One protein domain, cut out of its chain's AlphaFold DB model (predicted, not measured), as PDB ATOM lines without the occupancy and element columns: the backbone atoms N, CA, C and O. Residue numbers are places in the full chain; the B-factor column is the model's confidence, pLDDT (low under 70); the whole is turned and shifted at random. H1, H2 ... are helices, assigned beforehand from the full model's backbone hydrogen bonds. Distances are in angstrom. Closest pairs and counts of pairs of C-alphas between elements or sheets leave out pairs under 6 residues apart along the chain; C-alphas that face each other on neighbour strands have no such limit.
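What this domain is: This is residues 2 to 47 of the 281 residues of an uncharacterized protein of Perkinsus marinus (strain ATCC 50983 / TXsc) (UniProt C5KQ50). What shape is this? H2, the longest helix, packs on both H1 and H3; the three fold back and forth, their centres in a triangle. What makes it? The printed part has 46 residues with helices H1, H2, H3 in chain order and no named strand: all helix. It is compact, radius of gyration of the C-alphas 9.6 A, spanning 28 by 20 by 13 A.

Where its parts are: Where is H2? It is residues 17 to 29, 18.4 A long. Where are the others? H1, residues 2 to 12, 15.9 A, begins at C-alpha 2, (185.219, 203.738, 169.225). H3, residues 34 to 45, 16.1 A, ends at C-alpha 45, (205.418, 191.013, 171.948).

How they stand to each other: How do H2 and H3 stand? This helical hairpin touches, closest C-alphas Thr 26 and Ile 37 at 5.8 A, at a steep tilt of 39 degrees, opposite ways. And H1? H1 and H2, also a helical hairpin, touch through residues 20 to 24 of H2 alone, closest C-alphas Leu 10 and Tyr 20 at 6.4 A, at a shallow tilt of 13 degrees. H1 and H3 are close but not clearly touching, closest C-alphas Val 6 and Trp 34 at 6.6 A. In H1, H2 and H3 every O i to N i+4 pair is within hydrogen-bond range.

The domain as a whole: How large? The farthest C-alphas, Asn 4 and Lys 47, are 29.0 A apart. Any cut? The printed part has no cut, both links are tight, and no printed residue is under 70 in pLDDT.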
ATOM      1  N   ARG A   2     184.108 204.710 169.368       79.06
ATOM      2  CA  ARG A   2     185.219 203.738 169.225       79.06
ATOM      3  C   ARG A   2     186.601 204.327 169.564       79.06
ATOM      4  O   ARG A   2     187.314 203.748 170.375       79.06
ATOM      5  N   TYR A   3     186.911 205.516 169.042       87.25
ATOM      6  CA  TYR A   3     188.144 206.255 169.347       87.25
ATOM      7  C   TYR A   3     188.380 206.431 170.858       87.25
ATOM      8  O   TYR A   3     189.425 206.039 171.360       87.25
ATOM      9  N   ASN A   4     187.393 206.936 171.609       87.94
ATOM     10  CA  ASN A   4     187.537 207.206 173.048       87.94
ATOM     11  C   ASN A   4     187.807 205.934 173.867       87.94
ATOM     12  O   ASN A   4     188.574 205.974 174.826       87.94
ATOM     13  N   VAL A   5     187.183 204.811 173.497       89.12
ATOM     14  CA  VAL A   5     187.375 203.522 174.181       89.12
ATOM     15  C   VAL A   5     188.772 202.975 173.907       89.12
ATOM     16  O   VAL A   5     189.491 202.630 174.842       89.12
ATOM     17  N   VAL A   6     189.183 202.944 172.638       88.62
ATOM     18  CA  VAL A   6     190.513 202.452 172.264       88.62
ATOM     19  C   VAL A   6     191.600 203.356 172.828       88.62
ATOM     20  O   VAL A   6     192.564 202.851 173.384       88.62
ATOM     21  N   ASN A   7     191.423 204.676 172.803       90.12
ATOM     22  CA  ASN A   7     192.408 205.597 173.357       90.12
ATOM     23  C   ASN A   7     192.589 205.410 174.874       90.12
ATOM     24  O   ASN A   7     193.718 205.410 175.353       90.12
ATOM     25  N   LYS A   8     191.509 205.136 175.627       92.06
ATOM     26  CA  LYS A   8     191.619 204.751 177.048       92.06
ATOM     27  C   LYS A   8     192.444 203.472 177.238       92.06
ATOM     28  O   LYS A   8     193.329 203.445 178.094       92.06
ATOM     29  N   LEU A   9     192.207 202.441 176.421       90.00
ATOM     30  CA  LEU A   9     193.001 201.206 176.450       90.00
ATOM     31  C   LEU A   9     194.474 201.481 176.129       90.00
ATOM     32  O   LEU A   9     195.345 201.052 176.879       90.00
ATOM     33  N   LEU A  10     194.759 202.259 175.084       91.00
ATOM     34  CA  LEU A  10     196.120 202.650 174.721       91.00
ATOM     35  C   LEU A  10     196.803 203.397 175.866       91.00
ATOM     36  O   LEU A  10     197.918 203.053 176.235       91.00
ATOM     37  N   THR A  11     196.135 204.361 176.503       91.06
ATOM     38  CA  THR A  11     196.732 205.093 177.629       91.06
ATOM     39  C   THR A  11     197.074 204.211 178.827       91.06
ATOM     40  O   THR A  11     198.009 204.543 179.551       91.06
ATOM     41  N   SER A  12     196.393 203.075 179.015       91.06
ATOM     42  CA  SER A  12     196.751 202.116 180.068       91.06
ATOM     43  C   SER A  12     198.075 201.387 179.795       91.06
ATOM     44  O   SER A  12     198.699 200.886 180.725       91.06
ATOM     45  N   LEU A  13     198.538 201.379 178.538       89.25
ATOM     46  CA  LEU A  13     199.807 200.780 178.120       89.25
ATOM     47  C   LEU A  13     201.007 201.717 178.323       89.25
ATOM     48  O   LEU A  13     202.139 201.255 178.215       89.25
ATOM     49  N   LYS A  14     200.792 203.004 178.651       89.12
ATOM     50  CA  LYS A  14     201.857 204.009 178.862       89.12
ATOM     51  C   LYS A  14     203.022 203.566 179.759       89.12
ATOM     52  O   LYS A  14     204.139 203.963 179.449       89.12
ATOM     53  N   PRO A  15     202.828 202.770 180.832       90.88
ATOM     54  CA  PRO A  15     203.944 202.296 181.652       90.88
ATOM     55  C   PRO A  15     204.986 201.471 180.880       90.88
ATOM     56  O   PRO A  15     206.108 201.319 181.351       90.88
ATOM     57  N   VAL A  16     204.634 200.942 179.702       87.94
ATOM     58  CA  VAL A  16     205.530 200.175 178.831       87.94
ATOM     59  C   VAL A  16     205.682 200.916 177.500       87.94
ATOM     60  O   VAL A  16     204.916 200.696 176.560       87.94
ATOM     61  N   ASN A  17     206.670 201.815 177.431       87.06
ATOM     62  CA  ASN A  17     206.854 202.766 176.324       87.06
ATOM     63  C   ASN A  17     206.870 202.116 174.933       87.06
ATOM     64  O   ASN A  17     206.237 202.641 174.015       87.06
ATOM     65  N   ASP A  18     207.530 200.971 174.775       88.94
ATOM     66  CA  ASP A  18     207.648 200.295 173.476       88.94
ATOM     67  C   ASP A  18     206.300 199.732 173.008       88.94
ATOM     68  O   ASP A  18     205.908 199.882 171.848       88.94
ATOM     69  N   VAL A  19     205.543 199.138 173.938       91.56
ATOM     70  CA  VAL A  19     204.205 198.587 173.682       91.56
ATOM     71  C   VAL A  19     203.225 199.715 173.382       91.56
ATOM     72  O   VAL A  19     202.466 199.632 172.417       91.56
ATOM     73  N   TYR A  20     203.267 200.793 174.169       93.19
ATOM     74  CA  TYR A  20     202.439 201.976 173.961       93.19
ATOM     75  C   TYR A  20     202.698 202.626 172.598       93.19
ATOM     76  O   TYR A  20     201.752 202.878 171.851       93.19
ATOM     77  N   SER A  21     203.966 202.852 172.250       93.56
ATOM     78  CA  SER A  21     204.355 203.512 171.000       93.56
ATOM     79  C   SER A  21     203.896 202.713 169.779       93.56
ATOM     80  O   SER A  21     203.279 203.278 168.872       93.56
ATOM     81  N   LEU A  22     204.099 201.389 169.785       94.06
ATOM     82  CA  LEU A  22     203.626 200.515 168.710       94.06
ATOM     83  C   LEU A  22     202.093 200.481 168.630       94.06
ATOM     84  O   LEU A  22     201.527 200.546 167.535       94.06
ATOM     85  N   ALA A  23     201.412 200.402 169.775       92.50
ATOM     86  CA  ALA A  23     199.956 200.365 169.835       92.50
ATOM     87  C   ALA A  23     199.329 201.658 169.286       92.50
ATOM     88  O   ALA A  23     198.373 201.591 168.515       92.50
ATOM     89  N   VAL A  24     199.884 202.827 169.630       94.25
ATOM     90  CA  VAL A  24     199.425 204.137 169.137       94.25
ATOM     91  C   VAL A  24     199.711 204.302 167.645       94.25
ATOM     92  O   VAL A  24     198.825 204.730 166.901       94.25
ATOM     93  N   ALA A  25     200.902 203.917 167.178       93.56
ATOM     94  CA  ALA A  25     201.240 203.950 165.754       93.56
ATOM     95  C   ALA A  25     200.278 203.074 164.932       93.56
ATOM     96  O   ALA A  25     199.718 203.526 163.931       93.56
ATOM     97  N   THR A  26     200.004 201.859 165.411       93.19
ATOM     98  CA  THR A  26     199.065 200.926 164.772       93.19
ATOM     99  C   THR A  26     197.631 201.453 164.825       93.19
ATOM    100  O   THR A  26     196.906 201.367 163.837       93.19
ATOM    101  N   ALA A  27     197.211 202.051 165.944       92.75
ATOM    102  CA  ALA A  27     195.872 202.620 166.084       92.75
ATOM    103  C   ALA A  27     195.618 203.765 165.098       92.75
ATOM    104  O   ALA A  27     194.539 203.831 164.510       92.75
ATOM    105  N   ASN A  28     196.614 204.625 164.876       92.31
ATOM    106  CA  ASN A  28     196.529 205.706 163.896       92.31
ATOM    107  C   ASN A  28     196.390 205.174 162.462       92.31
ATOM    108  O   ASN A  28     195.562 205.675 161.704       92.31
ATOM    109  N   GLN A  29     197.140 204.128 162.103       93.19
ATOM    110  CA  GLN A  29     197.068 203.505 160.775       93.19
ATOM    111  C   GLN A  29     195.748 202.751 160.551       93.19
ATOM    112  O   GLN A  29     195.171 202.803 159.469       93.19
ATOM    113  N   GLN A  30     195.247 202.080 161.589       93.31
ATOM    114  CA  GLN A  30     194.090 201.180 161.530       93.31
ATOM    115  C   GLN A  30     192.797 201.835 162.038       93.31
ATOM    116  O   GLN A  30     191.872 201.150 162.468       93.31
ATOM    117  N   ARG A  31     192.732 203.175 162.035       91.69
ATOM    118  CA  ARG A  31     191.540 203.965 162.406       91.69
ATOM    119  C   ARG A  31     190.921 203.557 163.753       91.69
ATOM    120  O   ARG A  31     189.700 203.553 163.915       91.69
ATOM    121  N   TYR A  32     191.768 203.249 164.732       91.50
ATOM    122  CA  TYR A  32     191.371 202.874 166.090       91.50
ATOM    123  C   TYR A  32     190.480 201.621 166.141       91.50
ATOM    124  O   TYR A  32     189.603 201.504 167.000       91.50
ATOM    125  N   GLU A  33     190.690 200.664 165.237       91.56
ATOM    126  CA  GLU A  33     190.097 199.332 165.352       91.56
ATOM    127  C   GLU A  33     190.911 198.440 166.294       91.56
ATOM    128  O   GLU A  33     192.104 198.223 166.105       91.56
ATOM    129  N   TRP A  34     190.260 197.891 167.325       90.75
ATOM    130  CA  TRP A  34     190.956 197.118 168.356       90.75
ATOM    131  C   TRP A  34     191.541 195.799 167.845       90.75
ATOM    132  O   TRP A  34     192.624 195.409 168.275       90.75
ATOM    133  N   ALA A  35     190.850 195.108 166.935       91.94
ATOM    134  CA  ALA A  35     191.283 193.802 166.446       91.94
ATOM    135  C   ALA A  35     192.681 193.834 165.788       91.94
ATOM    136  O   ALA A  35     193.540 193.081 166.243       91.94
ATOM    137  N   PRO A  36     192.976 194.712 164.807       91.19
ATOM    138  CA  PRO A  36     194.310 194.781 164.211       91.19
ATOM    139  C   PRO A  36     195.380 195.283 165.190       91.19
ATOM    140  O   PRO A  36     196.488 194.754 165.182       91.19
ATOM    141  N   ILE A  37     195.053 196.228 166.085       92.19
ATOM    142  CA  ILE A  37     195.977 196.672 167.146       92.19
ATOM    143  C   ILE A  37     196.369 195.482 168.026       92.19
ATOM    144  O   ILE A  37     197.551 195.223 168.239       92.19
ATOM    145  N   LYS A  38     195.376 194.720 168.497       91.44
ATOM    146  CA  LYS A  38     195.585 193.510 169.291       91.44
ATOM    147  C   LYS A  38     196.450 192.503 168.537       91.44
ATOM    148  O   LYS A  38     197.385 191.972 169.127       91.44
ATOM    149  N   THR A  39     196.167 192.251 167.259       91.44
ATOM    150  CA  THR A  39     196.952 191.322 166.437       91.44
ATOM    151  C   THR A  39     198.413 191.746 166.361       91.44
ATOM    152  O   THR A  39     199.272 190.937 166.692       91.44
ATOM    153  N   VAL A  40     198.701 193.009 166.022       92.31
ATOM    154  CA  VAL A  40     200.080 193.517 165.931       92.31
ATOM    155  C   VAL A  40     200.801 193.379 167.270       92.31
ATOM    156  O   VAL A  40     201.889 192.807 167.327       92.31
ATOM    157  N   LEU A  41     200.171 193.806 168.368       90.62
ATOM    158  CA  LEU A  41     200.772 193.705 169.701       90.62
ATOM    159  C   LEU A  41     201.084 192.259 170.087       90.62
ATOM    160  O   LEU A  41     202.168 191.980 170.599       90.62
ATOM    161  N   LEU A  42     200.166 191.330 169.814       87.69
ATOM    162  CA  LEU A  42     200.396 189.911 170.068       87.69
ATOM    163  C   LEU A  42     201.523 189.366 169.186       87.69
ATOM    164  O   LEU A  42     202.417 188.704 169.701       87.69
ATOM    165  N   THR A  43     201.551 189.685 167.891       86.06
ATOM    166  CA  THR A  43     202.614 189.199 166.995       86.06
ATOM    167  C   THR A  43     203.994 189.739 167.357       86.06
ATOM    168  O   THR A  43     204.984 189.023 167.223       86.06
ATOM    169  N   THR A  44     204.079 190.978 167.842       87.75
ATOM    170  CA  THR A  44     205.361 191.614 168.156       87.75
ATOM    171  C   THR A  44     205.879 191.223 169.539       87.75
ATOM    172  O   THR A  44     207.070 190.948 169.691       87.75
ATOM    173  N   PHE A  45     205.003 191.172 170.549       83.94
ATOM    174  CA  PHE A  45     205.418 191.013 171.948       83.94
ATOM    175  C   PHE A  45     205.094 189.643 172.552       83.94
ATOM    176  O   PHE A  45     205.831 189.182 173.428       83.94
ATOM    177  N   ALA A  46     204.046 188.952 172.089       81.00
ATOM    178  CA  ALA A  46     203.654 187.641 172.616       81.00
ATOM    179  C   ALA A  46     204.464 186.506 171.970       81.00
ATOM    180  O   ALA A  46     203.924 185.543 171.422       81.00
ATOM    181  N   LYS A  47     205.796 186.609 172.051       83.75
ATOM    182  CA  LYS A  47     206.700 185.533 171.638       83.75
ATOM    183  C   LYS A  47     206.460 184.305 172.512       83.75
ATOM    184  O   LYS A  47     206.392 184.408 173.737       83.75
TER     185      LYS A  47